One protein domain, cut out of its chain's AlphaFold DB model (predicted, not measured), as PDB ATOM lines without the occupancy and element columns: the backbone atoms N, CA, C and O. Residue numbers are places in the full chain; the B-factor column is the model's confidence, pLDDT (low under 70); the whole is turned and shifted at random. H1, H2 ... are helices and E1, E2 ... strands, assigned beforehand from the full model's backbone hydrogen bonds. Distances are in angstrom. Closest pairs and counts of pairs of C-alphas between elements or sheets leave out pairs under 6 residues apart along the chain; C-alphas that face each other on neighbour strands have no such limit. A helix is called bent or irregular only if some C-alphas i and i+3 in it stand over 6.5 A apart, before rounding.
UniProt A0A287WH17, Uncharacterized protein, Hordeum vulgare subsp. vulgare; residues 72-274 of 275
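AT A GLANCE: This is residues 72 to 274 of the 275 residues of an uncharacterized protein of Hordeum vulgare subsp. vulgare (UniProt A0A287WH17). Two antiparallel sheets, E4 E5 E6 E7 and E1 E2 E3, come edge to edge at E4 and E3 and together make a trough that wraps partly round one long helix, H2. H3 covers the other face of the larger sheet, H4 lies crosswise off the last residues of H2, and a loop with residues 128 to 134 sticks out. The printed part has 203 residues, with the order E1 E2 E3 E4 H1 E5 E6 E7 H2 H3 H4 along it: seven named strands and four named helices. The class is mixed, helices and strands, with 93 residues, under half, in named elements. The whole is compact, with a radius of gyration of the C-alphas of 18.2 A and spans of 52 by 46 by 37 A.

HOW THE PARTS SIT: The largest sheet has the order E4, residues 112 to 117, E5, 142 to 149, E6, 152 to 162, and E7, 167 to 170; it is antiparallel and twisted. E5 E6 E7 form a meander, each strand the antiparallel neighbour of the one before, and E5 and E6, like E6 and E7, are a hairpin. Within hydrogen-bond range are N 114 and O 146, 2.8 A, between E4 and E5, N 143 and O 161, 2.8 A, between E5 and E6, and N 160 and O 169, 2.8 A, between E6 and E7. H2, residues 176 to 193, is on one face of this sheet at a height over the sheet of 9.1 A. It is over E6 and, only just, over E7, on which 3 of its C-alphas fall, and at 62 degrees to E6 on the local plane it runs only just across the strands. The closest C-alphas of E6 and H2 are those of Leu 161 and Cys 183, 6.5 A apart. H3, residues 235 to 247, is on the opposite face at a height of 9.4 A, which gives three layers, helices on both faces of a sheet. H3 runs along the strands, at 7 degrees to E6 on the local plane; its closest C-alpha pair with E7 is Trp 235 and Glu 169, 7.8 A. The second sheet, also a meander, is E1, residues 80 to 85, E2, 89 to 95, and E3, 99 to 105, with N 83 and O 91, 2.8 A, and N 92 and O 102, 2.8 A, within hydrogen-bond range. H2 is on this sheet too, in two layers, helix on one face, at a height of 9.0 A; it is over E1 and E2 and runs along the strands, at 26 degrees to E2 on the local plane. The closest C-alphas of E1 and H2 are those of Val 81 and Thr 189, 6.4 A apart. The closest C-alphas of the edge strands E3 and E4 are those of Phe 101 and Val 115, 6.1 A apart. H4, residues 265 to 273, is close to but not clearly touching H2, about perpendicular at 89 degrees, with the C-alphas of Glu 192 and Leu 273 closest at 6.0 A. H1, residues 136 to 139, is not on either sheet; its closest C-alpha pair with E4 is Glu 139 and Val 117, 6.9 A. Every O i to N i+4 pair is within hydrogen-bond range in H2, against 5 of 9 in H3 and 4 of 5 in H4, while H1 is too short for such a pair.

IN THESE COORDINATES: E6 is 24.4 A long, E5 23.2 A, E4 16.9 A and E7 10.5 A from first to last C-alpha. H2 measures 25.9 A from first to last C-alpha, with C-alpha 176 at (-7.754, -11.607, -21.028) and C-alpha 193 at (-5.247, -28.522, -40.542). E3 is 20.4 A, E2 20.0 A and E1 16.4 A, with C-alpha 80 at (1.859, -27.966, -37.339). H3, 14.3 A, is irregular: C-alphas 237 and 240 are 8.8 A apart. H4 is 13.2 A and ends at C-alpha 273 at (-8.872, -22.901, -46.464); H1 is 5.3 A.

THE WHOLE: The C-alphas farthest apart, those of Pro 150 and Pro 261, are 53.9 A apart. The printed part has no cut. Long links join E4 to H1, H2 to H3 and H3 to H4, with 18, 41 and 17 residues. The mean pLDDT of the printed part is 72.5, and 88 residues are under 70, among them 127 to 137, 200 to 234 and 241 to 274.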
ATOM      1  N   PRO A  72       1.127 -15.781 -37.312       89.25
ATOM      2  CA  PRO A  72       1.598 -17.121 -37.590       89.25
ATOM      3  C   PRO A  72       2.999 -17.093 -38.218       89.25
ATOM      4  O   PRO A  72       3.398 -16.137 -38.884       89.25
ATOM      5  N   THR A  73       3.779 -18.153 -38.022       86.06
ATOM      6  CA  THR A  73       5.100 -18.264 -38.648       86.06
ATOM      7  C   THR A  73       5.008 -18.638 -40.121       86.06
ATOM      8  O   THR A  73       4.130 -19.396 -40.526       86.06
ATOM      9  N   LYS A  74       5.989 -18.177 -40.910       74.00
ATOM     10  CA  LYS A  74       6.110 -18.491 -42.346       74.00
ATOM     11  C   LYS A  74       6.289 -19.982 -42.636       74.00
ATOM     12  O   LYS A  74       5.872 -20.455 -43.683       74.00
ATOM     13  N   TYR A  75       6.934 -20.712 -41.729       65.44
ATOM     14  CA  TYR A  75       7.120 -22.152 -41.868       65.44
ATOM     15  C   TYR A  75       5.887 -22.868 -41.330       65.44
ATOM     16  O   TYR A  75       5.641 -22.855 -40.123       65.44
ATOM     17  N   GLN A  76       5.132 -23.483 -42.233       66.00
ATOM     18  CA  GLN A  76       4.082 -24.433 -41.894       66.00
ATOM     19  C   GLN A  76       4.555 -25.831 -42.271       66.00
ATOM     20  O   GLN A  76       5.054 -26.050 -43.375       66.00
ATOM     21  N   GLN A  77       4.393 -26.775 -41.351       74.44
ATOM     22  CA  GLN A  77       4.305 -28.182 -41.725       74.44
ATOM     23  C   GLN A  77       2.816 -28.510 -41.820       74.44
ATOM     24  O   GLN A  77       2.011 -27.869 -41.147       74.44
ATOM     25  N   GLU A  78       2.450 -29.496 -42.633       76.56
ATOM     26  CA  GLU A  78       1.048 -29.768 -42.991       76.56
ATOM     27  C   GLU A  78       0.112 -29.888 -41.772       76.56
ATOM     28  O   GLU A  78      -1.006 -29.383 -41.803       76.56
ATOM     29  N   ASN A  79       0.618 -30.416 -40.649       88.06
ATOM     30  CA  ASN A  79      -0.141 -30.573 -39.408       88.06
ATOM     31  C   ASN A  79       0.415 -29.775 -38.217       88.06
ATOM     32  O   ASN A  79       0.124 -30.119 -37.074       88.06
ATOM     33  N   LYS A  80       1.246 -28.747 -38.431       90.81
ATOM     34  CA  LYS A  80       1.859 -27.966 -37.339       90.81
ATOM     35  C   LYS A  80       1.926 -26.486 -37.673       90.81
ATOM     36  O   LYS A  80       2.475 -26.083 -38.699       90.81
ATOM     37  N   VAL A  81       1.454 -25.674 -36.734       91.19
ATOM     38  CA  VAL A  81       1.416 -24.219 -36.833       91.19
ATOM     39  C   VAL A  81       2.038 -23.597 -35.591       91.19
ATOM     40  O   VAL A  81       1.735 -23.994 -34.466       91.19
ATOM     41  N   VAL A  82       2.890 -22.594 -35.798       93.31
ATOM     42  CA  VAL A  82       3.458 -21.779 -34.722       93.31
ATOM     43  C   VAL A  82       2.874 -20.370 -34.803       93.31
ATOM     44  O   VAL A  82       2.815 -19.771 -35.876       93.31
ATOM     45  N   TRP A  83       2.460 -19.844 -33.658       93.19
ATOM     46  CA  TRP A  83       1.919 -18.509 -33.455       93.19
ATOM     47  C   TRP A  83       2.815 -17.732 -32.497       93.19
ATOM     48  O   TRP A  83       3.217 -18.252 -31.458       93.19
ATOM     49  N   ARG A  84       3.101 -16.476 -32.834       93.56
ATOM     50  CA  ARG A  84       3.758 -15.519 -31.940       93.56
ATOM     51  C   ARG A  84       2.732 -14.529 -31.432       93.56
ATOM     52  O   ARG A  84       2.106 -13.845 -32.243       93.56
ATOM     53  N   PHE A  85       2.555 -14.473 -30.122       92.81
ATOM     54  CA  PHE A  85       1.638 -13.548 -29.478       92.81
ATOM     55  C   PHE A  85       2.356 -12.242 -29.146       92.81
ATOM     56  O   PHE A  85       3.533 -12.228 -28.792       92.81
ATOM     57  N   SER A  86       1.630 -11.129 -29.213       91.19
ATOM     58  CA  SER A  86       2.129  -9.821 -28.776       91.19
ATOM     59  C   SER A  86       2.423  -9.755 -27.274       91.19
ATOM     60  O   SER A  86       3.062  -8.810 -26.829       91.19
ATOM     61  N   THR A  87       1.950 -10.736 -26.500       86.25
ATOM     62  CA  THR A  87       2.246 -10.913 -25.071       86.25
ATOM     63  C   THR A  87       3.661 -11.446 -24.819       86.25
ATOM     64  O   THR A  87       4.099 -11.474 -23.676       86.25
ATOM     65  N   GLY A  88       4.385 -11.846 -25.873       88.31
ATOM     66  CA  GLY A  88       5.719 -12.450 -25.785       88.31
ATOM     67  C   GLY A  88       5.708 -13.981 -25.797       88.31
ATOM     68  O   GLY A  88       6.767 -14.600 -25.860       88.31
ATOM     69  N   ASP A  89       4.527 -14.603 -25.777       90.81
ATOM     70  CA  ASP A  89       4.393 -16.054 -25.838       90.81
ATOM     71  C   ASP A  89       4.509 -16.587 -27.272       90.81
ATOM     72  O   ASP A  89       3.978 -16.024 -28.236       90.81
ATOM     73  N   VAL A  90       5.147 -17.745 -27.403       93.00
ATOM     74  CA  VAL A  90       5.196 -18.528 -28.634       93.00
ATOM     75  C   VAL A  90       4.418 -19.815 -28.414       93.00
ATOM     76  O   VAL A  90       4.804 -20.679 -27.625       93.00
ATOM     77  N   MET A  91       3.312 -19.956 -29.141       93.75
ATOM     78  CA  MET A  91       2.483 -21.151 -29.103       93.75
ATOM     79  C   MET A  91       2.702 -21.990 -30.354       93.75
ATOM     80  O   MET A  91       2.566 -21.515 -31.475       93.75
ATOM     81  N   THR A  92       2.944 -23.276 -30.164       93.75
ATOM     82  CA  THR A  92       2.956 -24.273 -31.229       93.75
ATOM     83  C   THR A  92       1.786 -25.226 -31.043       93.75
ATOM     84  O   THR A  92       1.592 -25.762 -29.955       93.75
ATOM     85  N   VAL A  93       1.023 -25.448 -32.109       93.25
ATOM     86  CA  VAL A  93      -0.126 -26.359 -32.152       93.25
ATOM     87  C   VAL A  93       0.117 -27.361 -33.267       93.25
ATOM     88  O   VAL A  93       0.458 -26.959 -34.383       93.25
ATOM     89  N   TRP A  94      -0.044 -28.651 -32.992       92.44
ATOM     90  CA  TRP A  94       0.062 -29.677 -34.025       92.44
ATOM     91  C   TRP A  94      -0.918 -30.819 -33.822       92.44
ATOM     92  O   TRP A  94      -1.321 -31.118 -32.700       92.44
ATOM     93  N   LEU A  95      -1.279 -31.455 -34.932       90.25
ATOM     94  CA  LEU A  95      -2.146 -32.622 -34.965       90.25
ATOM     95  C   LEU A  95      -1.325 -33.842 -35.402       90.25
ATOM     96  O   LEU A  95      -0.920 -33.953 -36.559       90.25
ATOM     97  N   GLY A  96      -1.021 -34.718 -34.445       87.19
ATOM     98  CA  GLY A  96      -0.510 -36.063 -34.717       87.19
ATOM     99  C   GLY A  96      -1.673 -37.049 -34.725       87.19
ATOM    100  O   GLY A  96      -2.712 -36.764 -35.315       87.19
ATOM    101  N   ASP A  97      -1.522 -38.153 -33.994       85.25
ATOM    102  CA  ASP A  97      -2.663 -39.004 -33.626       85.25
ATOM    103  C   ASP A  97      -3.659 -38.233 -32.740       85.25
ATOM    104  O   ASP A  97      -4.869 -38.379 -32.885       85.25
ATOM    105  N   ASP A  98      -3.126 -37.342 -31.895       87.31
ATOM    106  CA  ASP A  98      -3.874 -36.447 -31.015       87.31
ATOM    107  C   ASP A  98      -3.495 -34.971 -31.239       87.31
ATOM    108  O   ASP A  98      -2.449 -34.629 -31.813       87.31
ATOM    109  N   LEU A  99      -4.343 -34.073 -30.732       89.88
ATOM    110  CA  LEU A  99      -4.086 -32.636 -30.680       89.88
ATOM    111  C   LEU A  99      -3.055 -32.308 -29.592       89.88
ATOM    112  O   LEU A  99      -3.212 -32.679 -28.431       89.88
ATOM    113  N   ASN A 100      -2.002 -31.586 -29.959       92.19
ATOM    114  CA  ASN A 100      -0.873 -31.308 -29.083       92.19
ATOM    115  C   ASN A 100      -0.472 -29.829 -29.093       92.19
ATOM    116  O   ASN A 100      -0.658 -29.111 -30.082       92.19
ATOM    117  N   PHE A 101       0.119 -29.395 -27.978       93.31
ATOM    118  CA  PHE A 101       0.477 -28.005 -27.726       93.31
ATOM    119  C   PHE A 101       1.851 -27.876 -27.088       93.31
ATOM    120  O   PHE A 101       2.262 -28.686 -26.260       93.31
ATOM    121  N   GLN A 102       2.523 -26.781 -27.416       92.44
ATOM    122  CA  GLN A 102       3.691 -26.302 -26.704       92.44
ATOM    123  C   GLN A 102       3.552 -24.795 -26.554       92.44
ATOM    124  O   GLN A 102       3.294 -24.096 -27.532       92.44
ATOM    125  N   LEU A 103       3.723 -24.307 -25.334       92.06
ATOM    126  CA  LEU A 103       3.708 -22.892 -25.016       92.06
ATOM    127  C   LEU A 103       5.066 -22.540 -24.417       92.06
ATOM    128  O   LEU A 103       5.525 -23.210 -23.494       92.06
ATOM    129  N   GLN A 104       5.722 -21.543 -24.992       88.38
ATOM    130  CA  GLN A 104       6.997 -21.022 -24.521       88.38
ATOM    131  C   GLN A 104       6.819 -19.538 -24.241       88.38
ATOM    132  O   GLN A 104       6.251 -18.826 -25.066       88.38
ATOM    133  N   ASN A 105       7.308 -19.080 -23.097       80.44
ATOM    134  CA  ASN A 105       7.368 -17.667 -22.773       80.44
ATOM    135  C   ASN A 105       8.847 -17.295 -22.641       80.44
ATOM    136  O   ASN A 105       9.558 -17.885 -21.833       80.44
ATOM    137  N   GLU A 106       9.318 -16.366 -23.470       63.81
ATOM    138  CA  GLU A 106      10.729 -15.952 -23.491       63.81
ATOM    139  C   GLU A 106      11.086 -15.004 -22.328       63.81
ATOM    140  O   GLU A 106      12.253 -14.671 -22.144       63.81
ATOM    141  N   ILE A 107      10.096 -14.548 -21.553       62.03
ATOM    142  CA  ILE A 107      10.220 -13.427 -20.610       62.03
ATOM    143  C   ILE A 107      10.251 -13.899 -19.143       62.03
ATOM    144  O   ILE A 107      10.775 -13.178 -18.297       62.03
ATOM    145  N   SER A 108       9.729 -15.089 -18.817       60.69
ATOM    146  CA  SER A 108       9.630 -15.567 -17.427       60.69
ATOM    147  C   SER A 108      10.137 -17.000 -17.256       60.69
ATOM    148  O   SER A 108       9.546 -17.943 -17.780       60.69
ATOM    149  N   GLU A 109      11.223 -17.165 -16.494       60.19
ATOM    150  CA  GLU A 109      11.775 -18.480 -16.123       60.19
ATOM    151  C   GLU A 109      11.055 -19.106 -14.911       60.19
ATOM    152  O   GLU A 109      11.044 -20.330 -14.767       60.19
ATOM    153  N   GLU A 110      10.433 -18.286 -14.053       58.72
ATOM    154  CA  GLU A 110       9.857 -18.721 -12.768       58.72
ATOM    155  C   GLU A 110       8.416 -19.245 -12.882       58.72
ATOM    156  O   GLU A 110       8.033 -20.165 -12.155       58.72
ATOM    157  N   GLU A 111       7.616 -18.700 -13.805       67.00
ATOM    158  CA  GLU A 111       6.244 -19.154 -14.053       67.00
ATOM    159  C   GLU A 111       6.137 -19.881 -15.392       67.00
ATOM    160  O   GLU A 111       6.219 -19.279 -16.463       67.00
ATOM    161  N   GLN A 112       5.878 -21.189 -15.336       83.19
ATOM    162  CA  GLN A 112       5.668 -22.000 -16.534       83.19
ATOM    163  C   GLN A 112       4.178 -22.192 -16.803       83.19
ATOM    164  O   GLN A 112       3.422 -22.597 -15.918       83.19
ATOM    165  N   ALA A 113       3.759 -21.973 -18.047       88.12
ATOM    166  CA  ALA A 113       2.403 -22.248 -18.504       88.12
ATOM    167  C   ALA A 113       2.371 -23.472 -19.432       88.12
ATOM    168  O   ALA A 113       3.225 -23.647 -20.299       88.12
ATOM    169  N   ARG A 114       1.367 -24.333 -19.254       91.56
ATOM    170  CA  ARG A 114       1.135 -25.538 -20.060       91.56
ATOM    171  C   ARG A 114      -0.304 -25.578 -20.544       91.56
ATOM    172  O   ARG A 114      -1.224 -25.170 -19.841       91.56
ATOM    173  N   VAL A 115      -0.491 -26.117 -21.740       93.94
ATOM    174  CA  VAL A 115      -1.792 -26.236 -22.401       93.94
ATOM    175  C   VAL A 115      -2.101 -27.721 -22.561       93.94
ATOM    176  O   VAL A 115      -1.320 -28.447 -23.170       93.94
ATOM    177  N   LEU A 116      -3.210 -28.182 -21.983       93.69
ATOM    178  CA  LEU A 116      -3.579 -29.599 -21.944       93.69
ATOM    179  C   LEU A 116      -4.937 -29.835 -22.607       93.69
ATOM    180  O   LEU A 116      -5.885 -29.099 -22.344       93.69
ATOM    181  N   VAL A 117      -5.053 -30.904 -23.400       93.50
ATOM    182  CA  VAL A 117      -6.340 -31.345 -23.966       93.50
ATOM    183  C   VAL A 117      -7.251 -31.911 -22.879       93.50
ATOM    184  O   VAL A 117      -6.821 -32.702 -22.029       93.50
ATOM    185  N   GLY A 118      -8.529 -31.555 -22.961       91.81
ATOM    186  CA  GLY A 118      -9.596 -31.973 -22.069       91.81
ATOM    187  C   GLY A 118      -9.777 -31.058 -20.866       91.81
ATOM    188  O   GLY A 118      -8.965 -30.179 -20.563       91.81
ATOM    189  N   ARG A 119     -10.857 -31.314 -20.136       89.81
ATOM    190  CA  ARG A 119     -11.131 -30.741 -18.819       89.81
ATOM    191  C   ARG A 119     -10.259 -31.435 -17.771       89.81
ATOM    192  O   ARG A 119     -10.449 -32.614 -17.473       89.81
ATOM    193  N   ARG A 120      -9.270 -30.724 -17.222       90.12
ATOM    194  CA  ARG A 120      -8.270 -31.272 -16.285       90.12
ATOM    195  C   ARG A 120      -8.317 -30.575 -14.927       90.12
ATOM    196  O   ARG A 120      -8.878 -29.491 -14.790       90.12
ATOM    197  N   LEU A 121      -7.681 -31.192 -13.929       88.44
ATOM    198  CA  LEU A 121      -7.539 -30.648 -12.573       88.44
ATOM    199  C   LEU A 121      -8.901 -30.209 -12.000       88.44
ATOM    200  O   LEU A 121      -9.841 -31.002 -11.995       88.44
ATOM    201  N   SER A 122      -9.029 -28.954 -11.561       84.50
ATOM    202  CA  SER A 122     -10.264 -28.392 -11.003       84.50
ATOM    203  C   SER A 122     -11.438 -28.348 -11.984       84.50
ATOM    204  O   SER A 122     -12.576 -28.229 -11.539       84.50
ATOM    205  N   TYR A 123     -11.186 -28.451 -13.292       83.81
ATOM    206  CA  TYR A 123     -12.228 -28.503 -14.321       83.81
ATOM    207  C   TYR A 123     -12.709 -29.926 -14.628       83.81
ATOM    208  O   TYR A 123     -13.687 -30.088 -15.357       83.81
ATOM    209  N   SER A 124     -12.044 -30.957 -14.090       84.81
ATOM    210  CA  SER A 124     -12.409 -32.358 -14.320       84.81
ATOM    211  C   SER A 124     -13.846 -32.638 -13.874       84.81
ATOM    212  O   SER A 124     -14.258 -32.272 -12.772       84.81
ATOM    213  N   VAL A 125     -14.609 -33.320 -14.727       80.69
ATOM    214  CA  VAL A 125     -15.997 -33.705 -14.453       80.69
ATOM    215  C   VAL A 125     -16.038 -35.197 -14.139       80.69
ATOM    216  O   VAL A 125     -15.479 -36.010 -14.879       80.69
ATOM    217  N   LYS A 126     -16.702 -35.574 -13.037       71.19
ATOM    218  CA  LYS A 126     -16.930 -36.987 -12.703       71.19
ATOM    219  C   LYS A 126     -17.784 -37.610 -13.806       71.19
ATOM    220  O   LYS A 126     -18.890 -37.145 -14.060       71.19
ATOM    221  N   LYS A 127     -17.253 -38.632 -14.476       66.00
ATOM    222  CA  LYS A 127     -17.997 -39.382 -15.489       66.00
ATOM    223  C   LYS A 127     -18.901 -40.385 -14.784       66.00
ATOM    224  O   LYS A 127     -18.407 -41.197 -14.002       66.00
ATOM    225  N   ASP A 128     -20.197 -40.332 -15.067       57.03
ATOM    226  CA  ASP A 128     -21.117 -41.374 -14.628       57.03
ATOM    227  C   ASP A 128     -20.800 -42.675 -15.375       57.03
ATOM    228  O   ASP A 128     -20.604 -42.700 -16.591       57.03
ATOM    229  N   ILE A 129     -20.737 -43.774 -14.623       52.56
ATOM    230  CA  ILE A 129     -20.284 -45.106 -15.068       52.56
ATOM    231  C   ILE A 129     -21.154 -45.661 -16.222       52.56
ATOM    232  O   ILE A 129     -20.751 -46.571 -16.943       52.56
ATOM    233  N   THR A 130     -22.341 -45.093 -16.435       50.31
ATOM    234  CA  THR A 130     -23.321 -45.499 -17.449       50.31
ATOM    235  C   THR A 130     -23.125 -44.854 -18.826       50.31
ATOM    236  O   THR A 130     -23.659 -45.375 -19.805       50.31
ATOM    237  N   SER A 131     -22.341 -43.776 -18.967       51.56
ATOM    238  CA  SER A 131     -22.102 -43.113 -20.263       51.56
ATOM    239  C   SER A 131     -20.891 -43.717 -20.983       51.56
ATOM    240  O   SER A 131     -19.856 -43.072 -21.163       51.56
ATOM    241  N   ASN A 132     -20.985 -44.995 -21.342       43.47
ATOM    242  CA  ASN A 132     -19.837 -45.785 -21.784       43.47
ATOM    243  C   ASN A 132     -19.577 -45.771 -23.303       43.47
ATOM    244  O   ASN A 132     -18.936 -46.682 -23.809       43.47
ATOM    245  N   ASN A 133     -20.030 -44.760 -24.053       42.81
ATOM    246  CA  ASN A 133     -19.719 -44.672 -25.485       42.81
ATOM    247  C   ASN A 133     -19.474 -43.226 -25.956       42.81
ATOM    248  O   ASN A 133     -20.338 -42.367 -25.834       42.81
ATOM    249  N   HIS A 134     -18.286 -43.004 -26.538       45.00
ATOM    250  CA  HIS A 134     -17.856 -41.839 -27.338       45.00
ATOM    251  C   HIS A 134     -17.566 -40.485 -26.662       45.00
ATOM    252  O   HIS A 134     -17.782 -39.435 -27.255       45.00
ATOM    253  N   ASN A 135     -16.923 -40.479 -25.492       56.44
ATOM    254  CA  ASN A 135     -16.583 -39.229 -24.791       56.44
ATOM    255  C   ASN A 135     -15.176 -38.649 -25.094       56.44
ATOM    256  O   ASN A 135     -14.773 -37.656 -24.494       56.44
ATOM    257  N   HIS A 136     -14.377 -39.271 -25.975       58.91
ATOM    258  CA  HIS A 136     -13.026 -38.767 -26.289       58.91
ATOM    259  C   HIS A 136     -13.062 -37.561 -27.240       58.91
ATOM    260  O   HIS A 136     -12.325 -36.598 -27.054       58.91
ATOM    261  N   ASN A 137     -13.993 -37.592 -28.198       66.06
ATOM    262  CA  ASN A 137     -14.175 -36.560 -29.221       66.06
ATOM    263  C   ASN A 137     -14.769 -35.253 -28.650       66.06
ATOM    264  O   ASN A 137     -14.624 -34.179 -29.231       66.06
ATOM    265  N   GLU A 138     -15.462 -35.338 -27.510       78.69
ATOM    266  CA  GLU A 138     -15.939 -34.161 -26.778       78.69
ATOM    267  C   GLU A 138     -14.794 -33.482 -26.030       78.69
ATOM    268  O   GLU A 138     -14.613 -32.276 -26.162       78.69
ATOM    269  N   GLU A 139     -13.979 -34.251 -25.300       87.00
ATOM    270  CA  GLU A 139     -12.838 -33.719 -24.546       87.00
ATOM    271  C   GLU A 139     -11.768 -33.082 -25.446       87.00
ATOM    272  O   GLU A 139     -11.115 -32.139 -25.009       87.00
ATOM    273  N   GLU A 140     -11.628 -33.510 -26.709       87.94
ATOM    274  CA  GLU A 140     -10.726 -32.870 -27.686       87.94
ATOM    275  C   GLU A 140     -11.051 -31.377 -27.895       87.94
ATOM    276  O   GLU A 140     -10.172 -30.571 -28.198       87.94
ATOM    277  N   GLN A 141     -12.316 -30.983 -27.706       88.56
ATOM    278  CA  GLN A 141     -12.777 -29.602 -27.886       88.56
ATOM    279  C   GLN A 141     -12.431 -28.706 -26.693       88.56
ATOM    280  O   GLN A 141     -12.470 -27.479 -26.818       88.56
ATOM    281  N   TYR A 142     -12.098 -29.306 -25.549       91.19
ATOM    282  CA  TYR A 142     -11.759 -28.605 -24.321       91.19
ATOM    283  C   TYR A 142     -10.251 -28.492 -24.154       91.19
ATOM    284  O   TYR A 142      -9.517 -29.434 -24.434       91.19
ATOM    285  N   ILE A 143      -9.792 -27.356 -23.642       94.25
ATOM    286  CA  ILE A 143      -8.380 -27.088 -23.375       94.25
ATOM    287  C   ILE A 143      -8.255 -26.469 -21.992       94.25
ATOM    288  O   ILE A 143      -8.883 -25.452 -21.713       94.25
ATOM    289  N   THR A 144      -7.425 -27.060 -21.141       94.88
ATOM    290  CA  THR A 144      -7.105 -26.524 -19.818       94.88
ATOM    291  C   THR A 144      -5.743 -25.831 -19.852       94.88
ATOM    292  O   THR A 144      -4.740 -26.454 -20.205       94.88
ATOM    293  N   LEU A 145      -5.700 -24.559 -19.452       94.69
ATOM    294  CA  LEU A 145      -4.461 -23.828 -19.179       94.69
ATOM    295  C   LEU A 145      -4.034 -24.094 -17.735       94.69
ATOM    296  O   LEU A 145      -4.833 -23.938 -16.808       94.69
ATOM    297  N   VAL A 146      -2.777 -24.483 -17.554       94.38
ATOM    298  CA  VAL A 146      -2.181 -24.790 -16.254       94.38
ATOM    299  C   VAL A 146      -0.957 -23.912 -16.048       94.38
ATOM    300  O   VAL A 146      -0.068 -23.911 -16.896       94.38
ATOM    301  N   ARG A 147      -0.886 -23.203 -14.919       91.75
ATOM    302  CA  ARG A 147       0.316 -22.474 -14.493       91.75
ATOM    303  C   ARG A 147       1.004 -23.184 -13.339       91.75
ATOM    304  O   ARG A 147       0.344 -23.608 -12.390       91.75
ATOM    305  N   THR A 148       2.322 -23.277 -13.412       89.69
ATOM    306  CA  THR A 148       3.196 -23.759 -12.344       89.69
ATOM    307  C   THR A 148       3.962 -22.576 -11.771       89.69
ATOM    308  O   THR A 148       4.459 -21.735 -12.514       89.69
ATOM    309  N   SER A 149       4.029 -22.517 -10.444       86.69
ATOM    310  CA  SER A 149       4.735 -21.489  -9.668       86.69
ATOM    311  C   SER A 149       5.230 -22.121  -8.360       86.69
ATOM    312  O   SER A 149       4.775 -23.225  -8.037       86.69
ATOM    313  N   PRO A 150       6.098 -21.457  -7.573       85.38
ATOM    314  CA  PRO A 150       6.552 -21.981  -6.282       85.38
ATOM    315  C   PRO A 150       5.410 -22.348  -5.317       85.38
ATOM    316  O   PRO A 150       5.523 -23.324  -4.581       85.38
ATOM    317  N   ASP A 151       4.285 -21.623  -5.374       85.25
ATOM    318  CA  ASP A 151       3.093 -21.884  -4.552       85.25
ATOM    319  C   ASP A 151       2.311 -23.137  -4.992       85.25
ATOM    320  O   ASP A 151       1.586 -23.740  -4.200       85.25
ATOM    321  N   TYR A 152       2.420 -23.519  -6.269       85.25
ATOM    322  CA  TYR A 152       1.681 -24.629  -6.879       85.25
ATOM    323  C   TYR A 152       2.616 -25.432  -7.804       85.25
ATOM    324  O   TYR A 152       2.495 -25.333  -9.033       85.25
ATOM    325  N   PRO A 153       3.555 -26.219  -7.244       85.44
ATOM    326  CA  PRO A 153       4.569 -26.929  -8.029       85.44
ATOM    327  C   PRO A 153       3.959 -27.988  -8.959       85.44
ATOM    328  O   PRO A 153       4.428 -28.173 -10.080       85.44
ATOM    329  N   ASP A 154       2.852 -28.611  -8.548       85.75
ATOM    330  CA  ASP A 154       2.123 -29.608  -9.348       85.75
ATOM    331  C   ASP A 154       1.269 -28.985 -10.470       85.75
ATOM    332  O   ASP A 154       0.662 -29.690 -11.279       85.75
ATOM    333  N   GLY A 155       1.240 -27.651 -10.547       90.12
ATOM    334  CA  GLY A 155       0.449 -26.895 -11.504       90.12
ATOM    335  C   GLY A 155      -0.986 -26.653 -11.037       90.12
ATOM    336  O   GLY A 155      -1.655 -27.502 -10.449       90.12
ATOM    337  N   ARG A 156      -1.493 -25.461 -11.337       92.44
ATOM    338  CA  ARG A 156      -2.862 -25.037 -11.060       92.44
ATOM    339  C   ARG A 156      -3.574 -24.740 -12.369       92.44
ATOM    340  O   ARG A 156      -3.060 -23.983 -13.185       92.44
ATOM    341  N   ALA A 157      -4.770 -25.293 -12.559       91.44
ATOM    342  CA  ALA A 157      -5.611 -24.898 -13.682       91.44
ATOM    343  C   ALA A 157      -6.110 -23.461 -13.484       91.44
ATOM    344  O   ALA A 157      -6.705 -23.135 -12.453       91.44
ATOM    345  N   THR A 158      -5.856 -22.612 -14.471       90.50
ATOM    346  CA  THR A 158      -6.177 -21.183 -14.420       90.50
ATOM    347  C   THR A 158      -7.158 -20.752 -15.498       90.50
ATOM    348  O   THR A 158      -7.842 -19.752 -15.307       90.50
ATOM    349  N   ALA A 159      -7.312 -21.527 -16.574       90.50
ATOM    350  CA  ALA A 159      -8.343 -21.306 -17.582       90.50
ATOM    351  C   ALA A 159      -8.852 -22.614 -18.196       90.50
ATOM    352  O   ALA A 159      -8.130 -23.612 -18.252       90.50
ATOM    353  N   LEU A 160     -10.084 -22.577 -18.690       90.31
ATOM    354  CA  LEU A 160     -10.701 -23.597 -19.520       90.31
ATOM    355  C   LEU A 160     -11.267 -22.955 -20.789       90.31
ATOM    356  O   LEU A 160     -12.032 -21.992 -20.731       90.31
ATOM    357  N   LEU A 161     -10.932 -23.537 -21.936       89.31
ATOM    358  CA  LEU A 161     -11.410 -23.130 -23.252       89.31
ATOM    359  C   LEU A 161     -12.237 -24.257 -23.858       89.31
ATOM    360  O   LEU A 161     -11.855 -25.418 -23.757       89.31
ATOM    361  N   ASN A 162     -13.305 -23.914 -24.566       87.50
ATOM    362  CA  ASN A 162     -13.834 -24.730 -25.648       87.50
ATOM    363  C   ASN A 162     -13.461 -24.039 -26.963       87.50
ATOM    364  O   ASN A 162     -14.073 -23.031 -27.324       87.50
ATOM    365  N   TRP A 163     -12.443 -24.546 -27.661       86.88
ATOM    366  CA  TRP A 163     -11.909 -23.873 -28.853       86.88
ATOM    367  C   TRP A 163     -12.868 -23.939 -30.044       86.88
ATOM    368  O   TRP A 163     -12.879 -23.034 -30.874       86.88
ATOM    369  N   LYS A 164     -13.714 -24.972 -30.111       84.38
ATOM    370  CA  LYS A 164     -14.691 -25.147 -31.190       84.38
ATOM    371  C   LYS A 164     -15.852 -24.156 -31.077       84.38
ATOM    372  O   LYS A 164     -16.364 -23.655 -32.075       84.38
ATOM    373  N   LEU A 165     -16.275 -23.871 -29.849       79.00
ATOM    374  CA  LEU A 165     -17.379 -22.959 -29.544       79.00
ATOM    375  C   LEU A 165     -16.910 -21.553 -29.156       79.00
ATOM    376  O   LEU A 165     -17.749 -20.669 -28.990       79.00
ATOM    377  N   LEU A 166     -15.593 -21.343 -29.049       78.62
ATOM    378  CA  LEU A 166     -14.957 -20.102 -28.596       78.62
ATOM    379  C   LEU A 166     -15.467 -19.655 -27.215       78.62
ATOM    380  O   LEU A 166     -15.643 -18.465 -26.957       78.62
ATOM    381  N   ALA A 167     -15.731 -20.623 -26.332       79.38
ATOM    382  CA  ALA A 167     -16.143 -20.371 -24.955       79.38
ATOM    383  C   ALA A 167     -14.928 -20.423 -24.032       79.38
ATOM    384  O   ALA A 167     -14.051 -21.268 -24.200       79.38
ATOM    385  N   ILE A 168     -14.866 -19.512 -23.066       80.38
ATOM    386  CA  ILE A 168     -13.682 -19.297 -22.241       80.38
ATOM    387  C   ILE A 168     -14.126 -19.011 -20.804       80.38
ATOM    388  O   ILE A 168     -15.034 -18.215 -20.578       80.38
ATOM    389  N   GLU A 169     -13.463 -19.640 -19.837       82.44
ATOM    390  CA  GLU A 169     -13.501 -19.291 -18.413       82.44
ATOM    391  C   GLU A 169     -12.073 -19.249 -17.871       82.44
ATOM    392  O   GLU A 169     -11.267 -20.120 -18.192       82.44
ATOM    393  N   PHE A 170     -11.733 -18.235 -17.077       84.62
ATOM    394  CA  PHE A 170     -10.403 -18.110 -16.481       84.62
ATOM    395  C   PHE A 170     -10.416 -17.346 -15.164       84.62
ATOM    396  O   PHE A 170     -11.340 -16.592 -14.863       84.62
ATOM    397  N   LEU A 171      -9.365 -17.557 -14.374       81.94
ATOM    398  CA  LEU A 171      -9.172 -16.898 -13.092       81.94
ATOM    399  C   LEU A 171      -8.795 -15.422 -13.271       81.94
ATOM    400  O   LEU A 171      -8.022 -15.110 -14.169       81.94
ATOM    401  N   PRO A 172      -9.186 -14.542 -12.334       77.69
ATOM    402  CA  PRO A 172      -8.820 -13.124 -12.295       77.69
ATOM    403  C   PRO A 172      -7.375 -12.737 -12.622       77.69
ATOM    404  O   PRO A 172      -7.116 -11.626 -13.070       77.69
ATOM    405  N   LYS A 173      -6.431 -13.636 -12.334       81.75
ATOM    406  CA  LYS A 173      -4.998 -13.416 -12.526       81.75
ATOM    407  C   LYS A 173      -4.544 -13.580 -13.980       81.75
ATOM    408  O   LYS A 173      -3.451 -13.137 -14.304       81.75
ATOM    409  N   GLU A 174      -5.327 -14.245 -14.825       84.81
ATOM    410  CA  GLU A 174      -4.970 -14.431 -16.231       84.81
ATOM    411  C   GLU A 174      -5.220 -13.163 -17.048       84.81
ATOM    412  O   GLU A 174      -6.216 -12.459 -16.860       84.81
ATOM    413  N   ASP A 175      -4.335 -12.919 -18.013       86.06
ATOM    414  CA  ASP A 175      -4.528 -11.872 -19.006       86.06
ATOM    415  C   ASP A 175      -5.614 -12.286 -20.011       86.06
ATOM    416  O   ASP A 175      -5.503 -13.275 -20.740       86.06
ATOM    417  N   ALA A 176      -6.665 -11.474 -20.077       83.69
ATOM    418  CA  ALA A 176      -7.754 -11.607 -21.028       83.69
ATOM    419  C   ALA A 176      -7.286 -11.713 -22.478       83.69
ATOM    420  O   ALA A 176      -7.789 -12.544 -23.234       83.69
ATOM    421  N   VAL A 177      -6.345 -10.855 -22.869       85.38
ATOM    422  CA  VAL A 177      -5.854 -10.777 -24.242       85.38
ATOM    423  C   VAL A 177      -5.129 -12.069 -24.589       85.38
ATOM    424  O   VAL A 177      -5.425 -12.670 -25.623       85.38
ATOM    425  N   PHE A 178      -4.260 -12.545 -23.697       89.94
ATOM    426  CA  PHE A 178      -3.576 -13.826 -23.839       89.94
ATOM    427  C   PHE A 178      -4.554 -14.991 -24.045       89.94
ATOM    428  O   PHE A 178      -4.441 -15.727 -25.026       89.94
ATOM    429  N   VAL A 179      -5.549 -15.147 -23.165       88.81
ATOM    430  CA  VAL A 179      -6.486 -16.283 -23.223       88.81
ATOM    431  C   VAL A 179      -7.349 -16.246 -24.496       88.81
ATOM    432  O   VAL A 179      -7.680 -17.291 -25.066       88.81
ATOM    433  N   LEU A 180      -7.666 -15.050 -25.000       86.69
ATOM    434  CA  LEU A 180      -8.370 -14.876 -26.272       86.69
ATOM    435  C   LEU A 180      -7.513 -15.257 -27.473       86.69
ATOM    436  O   LEU A 180      -7.965 -16.027 -28.320       86.69
ATOM    437  N   LEU A 181      -6.278 -14.755 -27.527       89.81
ATOM    438  CA  LEU A 181      -5.323 -15.120 -28.571       89.81
ATOM    439  C   LEU A 181      -5.095 -16.633 -28.586       89.81
ATOM    440  O   LEU A 181      -5.133 -17.237 -29.657       89.81
ATOM    441  N   LEU A 182      -4.957 -17.245 -27.406       92.25
ATOM    442  CA  LEU A 182      -4.831 -18.686 -27.226       92.25
ATOM    443  C   LEU A 182      -6.011 -19.434 -27.863       92.25
ATOM    444  O   LEU A 182      -5.809 -20.257 -28.754       92.25
ATOM    445  N   CYS A 183      -7.247 -19.118 -27.471       90.38
ATOM    446  CA  CYS A 183      -8.437 -19.795 -27.989       90.38
ATOM    447  C   CYS A 183      -8.587 -19.641 -29.513       90.38
ATOM    448  O   CYS A 183      -8.789 -20.628 -30.228       90.38
ATOM    449  N   THR A 184      -8.436 -18.418 -30.027       87.12
ATOM    450  CA  THR A 184      -8.613 -18.131 -31.455       87.12
ATOM    451  C   THR A 184      -7.503 -18.742 -32.306       87.12
ATOM    452  O   THR A 184      -7.784 -19.239 -33.396       87.12
ATOM    453  N   ALA A 185      -6.259 -18.761 -31.824       90.19
ATOM    454  CA  ALA A 185      -5.151 -19.389 -32.534       90.19
ATOM    455  C   ALA A 185      -5.323 -20.913 -32.626       90.19
ATOM    456  O   ALA A 185      -5.079 -21.481 -33.690       90.19
ATOM    457  N   ILE A 186      -5.831 -21.572 -31.574       91.38
ATOM    458  CA  ILE A 186      -6.181 -23.003 -31.624       91.38
ATOM    459  C   ILE A 186      -7.290 -23.238 -32.648       91.38
ATOM    460  O   ILE A 186      -7.121 -24.042 -33.564       91.38
ATOM    461  N   ALA A 187      -8.397 -22.499 -32.542       87.31
ATOM    462  CA  ALA A 187      -9.519 -22.619 -33.469       87.31
ATOM    463  C   ALA A 187      -9.080 -22.414 -34.927       87.31
ATOM    464  O   ALA A 187      -9.487 -23.171 -35.809       87.31
ATOM    465  N   ARG A 188      -8.203 -21.433 -35.179       84.50
ATOM    466  CA  ARG A 188      -7.679 -21.143 -36.513       84.50
ATOM    467  C   ARG A 188      -6.757 -22.243 -37.025       84.50
ATOM    468  O   ARG A 188      -6.899 -22.633 -38.181       84.50
ATOM    469  N   THR A 189      -5.849 -22.752 -36.191       88.06
ATOM    470  CA  THR A 189      -4.999 -23.890 -36.560       88.06
ATOM    471  C   THR A 189      -5.845 -25.108 -36.917       88.06
ATOM    472  O   THR A 189      -5.604 -25.728 -37.946       88.06
ATOM    473  N   MET A 190      -6.865 -25.430 -36.117       87.69
ATOM    474  CA  MET A 190      -7.727 -26.584 -36.380       87.69
ATOM    475  C   MET A 190      -8.514 -26.432 -37.677       87.69
ATOM    476  O   MET A 190      -8.656 -27.400 -38.420       87.69
ATOM    477  N   THR A 191      -8.971 -25.218 -37.982       81.56
ATOM    478  CA  THR A 191      -9.615 -24.915 -39.259       81.56
ATOM    479  C   THR A 191      -8.680 -25.097 -40.455       81.56
ATOM    480  O   THR A 191      -9.112 -25.583 -41.498       81.56
ATOM    481  N   GLU A 192      -7.404 -24.747 -40.303       81.69
ATOM    482  CA  GLU A 192      -6.393 -24.926 -41.347       81.69
ATOM    483  C   GLU A 192      -6.050 -26.409 -41.550       81.69
ATOM    484  O   GLU A 192      -6.195 -26.928 -42.653       81.69
ATOM    485  N   ILE A 193      -5.671 -27.114 -40.479       86.81
ATOM    486  CA  ILE A 193      -5.247 -28.522 -40.542       86.81
ATOM    487  C   ILE A 193      -6.388 -29.415 -41.046       86.81
ATOM    488  O   ILE A 193      -6.174 -30.288 -41.884       86.81
ATOM    489  N   ARG A 194      -7.622 -29.192 -40.567       85.19
ATOM    490  CA  ARG A 194      -8.791 -29.984 -40.984       85.19
ATOM    491  C   ARG A 194      -9.404 -29.516 -42.308       85.19
ATOM    492  O   ARG A 194     -10.305 -30.182 -42.807       85.19
ATOM    493  N   ARG A 195      -8.937 -28.393 -42.875       81.00
ATOM    494  CA  ARG A 195      -9.486 -27.754 -44.090       81.00
ATOM    495  C   ARG A 195     -11.007 -27.542 -44.024       81.00
ATOM    496  O   ARG A 195     -11.718 -27.660 -45.021       81.00
ATOM    497  N   GLU A 196     -11.509 -27.219 -42.836       81.44
ATOM    498  CA  GLU A 196     -12.935 -27.069 -42.529       81.44
ATOM    499  C   GLU A 196     -13.128 -25.929 -41.520       81.44
ATOM    500  O   GLU A 196     -12.355 -25.790 -40.575       81.44
ATOM    501  N   ASP A 197     -14.187 -25.125 -41.655       72.06
ATOM    502  CA  ASP A 197     -14.534 -24.093 -40.664       72.06
ATOM    503  C   ASP A 197     -15.163 -24.687 -39.386       72.06
ATOM    504  O   ASP A 197     -16.295 -24.380 -39.008       72.06
ATOM    505  N   VAL A 198     -14.410 -25.559 -38.711       79.50
ATOM    506  CA  VAL A 198     -14.840 -26.351 -37.546       79.50
ATOM    507  C   VAL A 198     -15.375 -25.516 -36.382       79.50
ATOM    508  O   VAL A 198     -16.222 -25.998 -35.627       79.50
ATOM    509  N   SER A 199     -14.911 -24.271 -36.254       72.56
ATOM    510  CA  SER A 199     -15.293 -23.355 -35.172       72.56
ATOM    511  C   SER A 199     -16.250 -22.247 -35.637       72.56
ATOM    512  O   SER A 199     -16.760 -21.473 -34.827       72.56
ATOM    513  N   GLY A 200     -16.545 -22.172 -36.941       69.81
ATOM    514  CA  GLY A 200     -17.352 -21.101 -37.526       69.81
ATOM    515  C   GLY A 200     -16.689 -19.728 -37.480       69.81
ATOM    516  O   GLY A 200     -17.388 -18.738 -37.262       69.81
ATOM    517  N   LEU A 201     -15.362 -19.664 -37.616       66.12
ATOM    518  CA  LEU A 201     -14.595 -18.417 -37.657       66.12
ATOM    519  C   LEU A 201     -14.873 -17.616 -38.932       66.12
ATOM    520  O   LEU A 201     -14.671 -16.403 -38.950       66.12
ATOM    521  N   LEU A 202     -15.298 -18.291 -40.002       59.06
ATOM    522  CA  LEU A 202     -15.506 -17.685 -41.311       59.06
ATOM    523  C   LEU A 202     -16.907 -17.104 -41.453       59.06
ATOM    524  O   LEU A 202     -17.099 -16.123 -42.167       59.06
ATOM    525  N   VAL A 203     -17.885 -17.673 -40.757       54.97
ATOM    526  CA  VAL A 203     -19.277 -17.237 -40.839       54.97
ATOM    527  C   VAL A 203     -19.562 -16.167 -39.795       54.97
ATOM    528  O   VAL A 203     -19.452 -16.395 -38.589       54.97
ATOM    529  N   ARG A 204     -20.055 -15.008 -40.241       53.62
ATOM    530  CA  ARG A 204     -20.613 -14.014 -39.326       53.62
ATOM    531  C   ARG A 204     -21.860 -14.579 -38.650       53.62
ATOM    532  O   ARG A 204     -22.941 -14.626 -39.234       53.62
ATOM    533  N   ARG A 205     -21.749 -14.945 -37.379       52.00
ATOM    534  CA  ARG A 205     -22.921 -15.245 -36.541       52.00
ATOM    535  C   ARG A 205     -23.512 -13.936 -35.987       52.00
ATOM    536  O   ARG A 205     -22.874 -12.885 -35.944       52.00
ATOM    537  N   ARG A 206     -24.774 -13.955 -35.583       47.66
ATOM    538  CA  ARG A 206     -25.382 -12.841 -34.850       47.66
ATOM    539  C   ARG A 206     -26.081 -13.436 -33.650       47.66
ATOM    540  O   ARG A 206     -27.196 -13.925 -33.779       47.66
ATOM    541  N   MET A 207     -25.428 -13.391 -32.494       45.34
ATOM    542  CA  MET A 207     -26.065 -13.803 -31.250       45.34
ATOM    543  C   MET A 207     -27.063 -12.712 -30.858       45.34
ATOM    544  O   MET A 207     -26.690 -11.568 -30.581       45.34
ATOM    545  N   ARG A 208     -28.353 -13.038 -30.929       42.91
ATOM    546  CA  ARG A 208     -29.419 -12.209 -30.365       42.91
ATOM    547  C   ARG A 208     -29.769 -12.760 -28.993       42.91
ATOM    548  O   ARG A 208     -29.831 -13.975 -28.806       42.91
ATOM    549  N   GLU A 209     -30.004 -11.859 -28.052       43.44
ATOM    550  CA  GLU A 209     -30.718 -12.216 -26.837       43.44
ATOM    551  C   GLU A 209     -32.117 -12.714 -27.248       43.44
ATOM    552  O   GLU A 209     -32.768 -12.031 -28.046       43.44
ATOM    553  N   PRO A 210     -32.574 -13.893 -26.791       48.34
ATOM    554  CA  PRO A 210     -33.932 -14.363 -27.051       48.34
ATOM    555  C   PRO A 210     -34.976 -13.365 -26.535       48.34
ATOM    556  O   PRO A 210     -35.979 -13.133 -27.205       48.34
ATOM    557  N   GLN A 211     -34.704 -12.741 -25.384       46.94
ATOM    558  CA  GLN A 211     -35.478 -11.664 -24.766       46.94
ATOM    559  C   GLN A 211     -34.527 -10.735 -24.001       46.94
ATOM    560  O   GLN A 211     -33.535 -11.213 -23.462       46.94
ATOM    561  N   VAL A 212     -34.821  -9.434 -23.951       47.34
ATOM    562  CA  VAL A 212     -34.015  -8.450 -23.204       47.34
ATOM    563  C   VAL A 212     -34.003  -8.811 -21.716       47.34
ATOM    564  O   VAL A 212     -35.067  -8.934 -21.114       47.34
ATOM    565  N   GLY A 213     -32.817  -8.972 -21.129       51.22
ATOM    566  CA  GLY A 213     -32.627  -9.338 -19.723       51.22
ATOM    567  C   GLY A 213     -32.687 -10.843 -19.426       51.22
ATOM    568  O   GLY A 213     -32.494 -11.227 -18.279       51.22
ATOM    569  N   GLN A 214     -32.935 -11.704 -20.422       51.38
ATOM    570  CA  GLN A 214     -32.899 -13.164 -20.240       51.38
ATOM    571  C   GLN A 214     -31.501 -13.763 -20.410       51.38
ATOM    572  O   GLN A 214     -31.272 -14.906 -20.015       51.38
ATOM    573  N   ARG A 215     -30.590 -13.061 -21.088       51.50
ATOM    574  CA  ARG A 215     -29.307 -13.623 -21.513       51.50
ATOM    575  C   ARG A 215     -28.222 -12.572 -21.439       51.50
ATOM    576  O   ARG A 215     -27.730 -12.052 -22.442       51.50
ATOM    577  N   ASP A 216     -27.796 -12.341 -20.214       46.66
ATOM    578  CA  ASP A 216     -26.546 -11.660 -19.956       46.66
ATOM    579  C   ASP A 216     -25.413 -12.683 -20.116       46.66
ATOM    580  O   ASP A 216     -25.009 -13.388 -19.193       46.66
ATOM    581  N   TRP A 217     -24.993 -12.884 -21.366       53.06
ATOM    582  CA  TRP A 217     -23.880 -13.767 -21.695       53.06
ATOM    583  C   TRP A 217     -22.586 -13.220 -21.083       53.06
ATOM    584  O   TRP A 217     -21.857 -12.472 -21.737       53.06
ATOM    585  N   GLY A 218     -22.307 -13.625 -19.845       48.31
ATOM    586  CA  GLY A 218     -21.031 -13.415 -19.168       48.31
ATOM    587  C   GLY A 218     -21.072 -12.502 -17.947       48.31
ATOM    588  O   GLY A 218     -20.053 -11.878 -17.668       48.31
ATOM    589  N   SER A 219     -22.182 -12.380 -17.214       44.25
ATOM    590  CA  SER A 219     -22.200 -11.610 -15.965       44.25
ATOM    591  C   SER A 219     -21.906 -12.460 -14.729       44.25
ATOM    592  O   SER A 219     -22.721 -13.241 -14.262       44.25
ATOM    593  N   VAL A 220     -20.704 -12.240 -14.199       40.50
ATOM    594  CA  VAL A 220     -20.301 -12.323 -12.797       40.50
ATOM    595  C   VAL A 220     -20.669 -13.628 -12.102       40.50
ATOM    596  O   VAL A 220     -21.716 -13.761 -11.476       40.50
ATOM    597  N   MET A 221     -19.715 -14.558 -12.093       46.00
ATOM    598  CA  MET A 221     -19.660 -15.548 -11.022       46.00
ATOM    599  C   MET A 221     -19.233 -14.825  -9.750       46.00
ATOM    600  O   MET A 221     -18.090 -14.379  -9.645       46.00
ATOM    601  N   LEU A 222     -20.132 -14.704  -8.777       39.66
ATOM    602  CA  LEU A 222     -19.700 -14.423  -7.413       39.66
ATOM    603  C   LEU A 222     -18.988 -15.685  -6.910       39.66
ATOM    604  O   LEU A 222     -19.633 -16.738  -6.849       39.66
ATOM    605  N   PRO A 223     -17.686 -15.623  -6.568       42.41
ATOM    606  CA  PRO A 223     -17.090 -16.707  -5.812       42.41
ATOM    607  C   PRO A 223     -17.902 -16.795  -4.515       42.41
ATOM    608  O   PRO A 223     -18.133 -15.786  -3.855       42.41
ATOM    609  N   ASP A 224     -18.415 -17.985  -4.217       47.66
ATOM    610  CA  ASP A 224     -19.085 -18.337  -2.956       47.66
ATOM    611  C   ASP A 224     -20.602 -18.082  -2.829       47.66
ATOM    612  O   ASP A 224     -21.161 -18.305  -1.755       47.66
ATOM    613  N   ALA A 225     -21.326 -17.743  -3.905       47.59
ATOM    614  CA  ALA A 225     -22.794 -17.777  -3.872       47.59
ATOM    615  C   ALA A 225     -23.329 -19.160  -4.312       47.59
ATOM    616  O   ALA A 225     -23.124 -19.550  -5.466       47.59
ATOM    617  N   PRO A 226     -24.056 -19.918  -3.464       51.69
ATOM    618  CA  PRO A 226     -24.724 -21.152  -3.870       51.69
ATOM    619  C   PRO A 226     -25.969 -20.813  -4.703       51.69
ATOM    620  O   PRO A 226     -27.104 -20.967  -4.258       51.69
ATOM    621  N   SER A 227     -25.769 -20.296  -5.915       57.72
ATOM    622  CA  SER A 227     -26.865 -20.091  -6.855       57.72
ATOM    623  C   SER A 227     -27.285 -21.431  -7.454       57.72
ATOM    624  O   SER A 227     -26.450 -22.179  -7.965       57.72
ATOM    625  N   LEU A 228     -28.584 -21.727  -7.411       62.34
ATOM    626  CA  LEU A 228     -29.182 -22.876  -8.101       62.34
ATOM    627  C   LEU A 228     -29.329 -22.637  -9.613       62.34
ATOM    628  O   LEU A 228     -29.674 -23.570 -10.339       62.34
ATOM    629  N   ASP A 229     -29.084 -21.412 -10.090       63.72
ATOM    630  CA  ASP A 229     -29.153 -21.087 -11.511       63.72
ATOM    631  C   ASP A 229     -27.918 -21.641 -12.252       63.72
ATOM    632  O   ASP A 229     -26.789 -21.236 -11.957       63.72
ATOM    633  N   PRO A 230     -28.096 -22.534 -13.245       60.12
ATOM    634  CA  PRO A 230     -27.002 -23.061 -14.059       60.12
ATOM    635  C   PRO A 230     -26.190 -21.992 -14.799       60.12
ATOM    636  O   PRO A 230     -25.051 -22.265 -15.166       60.12
ATOM    637  N   HIS A 231     -26.765 -20.813 -15.044       58.34
ATOM    638  CA  HIS A 231     -26.100 -19.689 -15.708       58.34
ATOM    639  C   HIS A 231     -25.214 -18.868 -14.762       58.34
ATOM    640  O   HIS A 231     -24.356 -18.125 -15.232       58.34
ATOM    641  N   LEU A 232     -25.385 -19.042 -13.449       58.19
ATOM    642  CA  LEU A 232     -24.584 -18.428 -12.386       58.19
ATOM    643  C   LEU A 232     -23.591 -19.427 -11.762       58.19
ATOM    644  O   LEU A 232     -23.051 -19.182 -10.686       58.19
ATOM    645  N   GLN A 233     -23.378 -20.573 -12.415       60.66
ATOM    646  CA  GLN A 233     -22.404 -21.598 -12.041       60.66
ATOM    647  C   GLN A 233     -21.350 -21.747 -13.140       60.66
ATOM    648  O   GLN A 233     -21.703 -21.599 -14.315       60.66
ATOM    649  N   PRO A 234     -20.091 -22.102 -12.803       69.56
ATOM    650  CA  PRO A 234     -19.036 -22.322 -13.787       69.56
ATOM    651  C   PRO A 234     -19.533 -23.150 -14.969       69.56
ATOM    652  O   PRO A 234     -20.084 -24.244 -14.780       69.56
ATOM    653  N   TRP A 235     -19.392 -22.618 -16.184       75.38
ATOM    654  CA  TRP A 235     -20.168 -23.127 -17.319       75.38
ATOM    655  C   TRP A 235     -19.779 -24.564 -17.658       75.38
ATOM    656  O   TRP A 235     -20.616 -25.339 -18.116       75.38
ATOM    657  N   TYR A 236     -18.537 -24.953 -17.364       73.38
ATOM    658  CA  TYR A 236     -18.022 -26.299 -17.606       73.38
ATOM    659  C   TYR A 236     -18.782 -27.392 -16.844       73.38
ATOM    660  O   TYR A 236     -18.791 -28.542 -17.288       73.38
ATOM    661  N   ARG A 237     -19.446 -27.044 -15.731       71.19
ATOM    662  CA  ARG A 237     -20.285 -27.968 -14.953       71.19
ATOM    663  C   ARG A 237     -21.600 -28.298 -15.656       71.19
ATOM    664  O   ARG A 237     -22.129 -29.383 -15.460       71.19
ATOM    665  N   ASN A 238     -22.112 -27.382 -16.478       70.69
ATOM    666  CA  ASN A 238     -23.376 -27.514 -17.206       70.69
ATOM    667  C   ASN A 238     -23.210 -27.124 -18.684       70.69
ATOM    668  O   ASN A 238     -24.083 -26.467 -19.261       70.69
ATOM    669  N   ALA A 239     -22.093 -27.530 -19.299       71.56
ATOM    670  CA  ALA A 239     -21.681 -27.044 -20.615       71.56
ATOM    671  C   ALA A 239     -22.767 -27.246 -21.679       71.56
ATOM    672  O   ALA A 239     -23.075 -26.307 -22.404       71.56
ATOM    673  N   ALA A 240     -23.436 -28.403 -21.692       71.56
ATOM    674  CA  ALA A 240     -24.536 -28.682 -22.616       71.56
ATOM    675  C   ALA A 240     -25.671 -27.646 -22.519       71.56
ATOM    676  O   ALA A 240     -26.203 -27.205 -23.532       71.56
ATOM    677  N   ARG A 241     -26.035 -27.194 -21.313       68.25
ATOM    678  CA  ARG A 241     -27.098 -26.188 -21.138       68.25
ATOM    679  C   ARG A 241     -26.618 -24.797 -21.532       68.25
ATOM    680  O   ARG A 241     -27.324 -24.101 -22.260       68.25
ATOM    681  N   VAL A 242     -25.424 -24.413 -21.082       67.00
ATOM    682  CA  VAL A 242     -24.872 -23.069 -21.308       67.00
ATOM    683  C   VAL A 242     -24.497 -22.860 -22.778       67.00
ATOM    684  O   VAL A 242     -24.766 -21.799 -23.335       67.00
ATOM    685  N   LEU A 243     -23.945 -23.879 -23.434       69.44
ATOM    686  CA  LEU A 243     -23.428 -23.797 -24.799       69.44
ATOM    687  C   LEU A 243     -24.401 -24.293 -25.880       69.44
ATOM    688  O   LEU A 243     -24.150 -24.042 -27.059       69.44
ATOM    689  N   SER A 244     -25.539 -24.898 -25.512       66.62
ATOM    690  CA  SER A 244     -26.558 -25.427 -26.445       66.62
ATOM    691  C   SER A 244     -26.905 -24.499 -27.614       66.62
ATOM    692  O   SER A 244     -27.041 -24.953 -28.748       66.62
ATOM    693  N   SER A 245     -27.039 -23.188 -27.377       62.25
ATOM    694  CA  SER A 245     -27.357 -22.237 -28.451       62.25
ATOM    695  C   SER A 245     -26.190 -21.930 -29.382       62.25
ATOM    696  O   SER A 245     -26.419 -21.529 -30.516       62.25
ATOM    697  N   ALA A 246     -24.951 -22.072 -28.913       60.34
ATOM    698  CA  ALA A 246     -23.780 -21.970 -29.777       60.34
ATOM    699  C   ALA A 246     -23.653 -23.229 -30.653       60.34
ATOM    700  O   ALA A 246     -23.307 -23.124 -31.829       60.34
ATOM    701  N   GLU A 247     -24.034 -24.395 -30.121       59.41
ATOM    702  CA  GLU A 247     -24.085 -25.666 -30.854       59.41
ATOM    703  C   GLU A 247     -25.195 -25.708 -31.909       59.41
ATOM    704  O   GLU A 247     -24.959 -26.192 -33.009       59.41
ATOM    705  N   THR A 248     -26.379 -25.143 -31.641       56.81
ATOM    706  CA  THR A 248     -27.462 -25.073 -32.651       56.81
ATOM    707  C   THR A 248     -27.115 -24.174 -33.839       56.81
ATOM    708  O   THR A 248     -27.749 -24.262 -34.888       56.81
ATOM    709  N   VAL A 249     -26.129 -23.289 -33.668       52.03
ATOM    710  CA  VAL A 249     -25.632 -22.372 -34.701       52.03
ATOM    711  C   VAL A 249     -24.412 -22.952 -35.430       52.03
ATOM    712  O   VAL A 249     -24.103 -22.509 -36.539       52.03
ATOM    713  N   LEU A 250     -23.732 -23.958 -34.862       50.59
ATOM    714  CA  LEU A 250     -22.797 -24.778 -35.628       50.59
ATOM    715  C   LEU A 250     -23.606 -25.613 -36.630       50.59
ATOM    716  O   LEU A 250     -24.600 -26.232 -36.248       50.59
ATOM    717  N   PRO A 251     -23.223 -25.641 -37.916       45.06
ATOM    718  CA  PRO A 251     -23.941 -26.432 -38.895       45.06
ATOM    719  C   PRO A 251     -23.734 -27.915 -38.569       45.06
ATOM    720  O   PRO A 251     -22.726 -28.517 -38.929       45.06
ATOM    721  N   ASN A 252     -24.704 -28.525 -37.889       37.19
ATOM    722  CA  ASN A 252     -24.851 -29.970 -37.921       37.19
ATOM    723  C   ASN A 252     -24.995 -30.375 -39.394       37.19
ATOM    724  O   ASN A 252     -25.893 -29.901 -40.086       37.19
ATOM    725  N   ARG A 253     -24.040 -31.192 -39.853       41.94
ATOM    726  CA  ARG A 253     -24.082 -32.114 -40.999       41.94
ATOM    727  C   ARG A 253     -25.219 -31.837 -42.009       41.94
ATOM    728  O   ARG A 253     -26.374 -32.151 -41.751       41.94
ATOM    729  N   ALA A 254     -24.838 -31.364 -43.200       35.81
ATOM    730  CA  ALA A 254     -25.638 -31.334 -44.437       35.81
ATOM    731  C   ALA A 254     -26.584 -30.144 -44.714       35.81
ATOM    732  O   ALA A 254     -27.407 -30.247 -45.621       35.81
ATOM    733  N   MET A 255     -26.436 -28.988 -44.057       30.98
ATOM    734  CA  MET A 255     -27.088 -27.758 -44.538       30.98
ATOM    735  C   MET A 255     -26.073 -26.846 -45.240       30.98
ATOM    736  O   MET A 255     -25.079 -26.475 -44.613       30.98
ATOM    737  N   PRO A 256     -26.288 -26.463 -46.517       38.59
ATOM    738  CA  PRO A 256     -25.409 -25.518 -47.186       38.59
ATOM    739  C   PRO A 256     -25.486 -24.192 -46.430       38.59
ATOM    740  O   PRO A 256     -26.544 -23.560 -46.356       38.59
ATOM    741  N   VAL A 257     -24.361 -23.804 -45.829       46.19
ATOM    742  CA  VAL A 257     -24.168 -22.497 -45.208       46.19
ATOM    743  C   VAL A 257     -24.476 -21.465 -46.285       46.19
ATOM    744  O   VAL A 257     -23.707 -21.281 -47.220       46.19
ATOM    745  N   LYS A 258     -25.638 -20.810 -46.207       40.53
ATOM    746  CA  LYS A 258     -25.909 -19.641 -47.044       40.53
ATOM    747  C   LYS A 258     -25.061 -18.508 -46.481       40.53
ATOM    748  O   LYS A 258     -25.521 -17.771 -45.609       40.53
ATOM    749  N   TYR A 259     -23.812 -18.415 -46.932       45.97
ATOM    750  CA  TYR A 259     -22.949 -17.280 -46.639       45.97
ATOM    751  C   TYR A 259     -23.702 -16.004 -47.018       45.97
ATOM    752  O   TYR A 259     -24.305 -15.908 -48.092       45.97
ATOM    753  N   SER A 260     -23.730 -15.031 -46.106       44.47
ATOM    754  CA  SER A 260     -24.311 -13.731 -46.420       44.47
ATOM    755  C   SER A 260     -23.565 -13.160 -47.634       44.47
ATOM    756  O   SER A 260     -22.333 -13.195 -47.648       44.47
ATOM    757  N   PRO A 261     -24.255 -12.571 -48.630       44.06
ATOM    758  CA  PRO A 261     -23.607 -11.940 -49.784       44.06
ATOM    759  C   PRO A 261     -22.572 -10.863 -49.417       44.06
ATOM    760  O   PRO A 261     -21.817 -10.418 -50.275       44.06
ATOM    761  N   THR A 262     -22.569 -10.405 -48.160       48.91
ATOM    762  CA  THR A 262     -21.642  -9.405 -47.614       48.91
ATOM    763  C   THR A 262     -20.262  -9.946 -47.259       48.91
ATOM    764  O   THR A 262     -19.352  -9.141 -47.095       48.91
ATOM    765  N   ASP A 263     -20.097 -11.267 -47.154       52.75
ATOM    766  CA  ASP A 263     -18.938 -11.865 -46.487       52.75
ATOM    767  C   ASP A 263     -17.995 -12.579 -47.485       52.75
ATOM    768  O   ASP A 263     -17.361 -13.572 -47.169       52.75
ATOM    769  N   GLY A 264     -17.869 -12.076 -48.717       54.56
ATOM    770  CA  GLY A 264     -16.853 -12.565 -49.667       54.56
ATOM    771  C   GLY A 264     -17.202 -13.844 -50.443       54.56
ATOM    772  O   GLY A 264     -16.407 -14.254 -51.284       54.56
ATOM    773  N   LYS A 265     -18.415 -14.393 -50.267       61.34
ATOM    774  CA  LYS A 265     -18.918 -15.639 -50.894       61.34
ATOM    775  C   LYS A 265     -18.078 -16.880 -50.530       61.34
ATOM    776  O   LYS A 265     -16.937 -16.785 -50.095       61.34
ATOM    777  N   ASP A 266     -18.640 -18.068 -50.756       62.44
ATOM    778  CA  ASP A 266     -18.019 -19.379 -50.490       62.44
ATOM    779  C   ASP A 266     -16.615 -19.513 -51.092       62.44
ATOM    780  O   ASP A 266     -15.748 -20.183 -50.537       62.44
ATOM    781  N   GLU A 267     -16.391 -18.867 -52.234       67.94
ATOM    782  CA  GLU A 267     -15.158 -18.975 -53.003       67.94
ATOM    783  C   GLU A 267     -13.955 -18.352 -52.285       67.94
ATOM    784  O   GLU A 267     -12.887 -18.959 -52.265       67.94
ATOM    785  N   LEU A 268     -14.125 -17.203 -51.614       67.75
ATOM    786  CA  LEU A 268     -13.059 -16.620 -50.791       67.75
ATOM    787  C   LEU A 268     -12.657 -17.578 -49.668       67.75
ATOM    788  O   LEU A 268     -11.477 -17.737 -49.364       67.75
ATOM    789  N   TYR A 269     -13.646 -18.216 -49.049       64.00
ATOM    790  CA  TYR A 269     -13.410 -19.132 -47.944       64.00
ATOM    791  C   TYR A 269     -12.744 -20.425 -48.404       64.00
ATOM    792  O   TYR A 269     -11.828 -20.892 -47.733       64.00
ATOM    793  N   ARG A 270     -13.115 -20.959 -49.574       67.81
ATOM    794  CA  ARG A 270     -12.404 -22.091 -50.185       67.81
ATOM    795  C   ARG A 270     -10.959 -21.742 -50.511       67.81
ATOM    796  O   ARG A 270     -10.080 -22.478 -50.094       67.81
ATOM    797  N   GLN A 271     -10.714 -20.606 -51.167       69.81
ATOM    798  CA  GLN A 271      -9.358 -20.142 -51.494       69.81
ATOM    799  C   GLN A 271      -8.511 -19.861 -50.246       69.81
ATOM    800  O   GLN A 271      -7.288 -19.954 -50.276       69.81
ATOM    801  N   ALA A 272      -9.147 -19.494 -49.133       65.94
ATOM    802  CA  ALA A 272      -8.453 -19.313 -47.869       65.94
ATOM    803  C   ALA A 272      -8.134 -20.645 -47.169       65.94
ATOM    804  O   ALA A 272      -7.059 -20.768 -46.592       65.94
ATOM    805  N   LEU A 273      -9.044 -21.621 -47.172       64.69
ATOM    806  CA  LEU A 273      -8.872 -22.901 -46.464       64.69
ATOM    807  C   LEU A 273      -8.124 -23.969 -47.265       64.69
ATOM    808  O   LEU A 273      -7.585 -24.908 -46.687       64.69
ATOM    809  N   ILE A 274      -8.132 -23.853 -48.588       57.91
ATOM    810  CA  ILE A 274      -7.502 -24.773 -49.528       57.91
ATOM    811  C   ILE A 274      -6.594 -23.900 -50.408       57.91
ATOM    812  O   ILE A 274      -7.093 -23.318 -51.373       57.91
TER     813      ILE A 274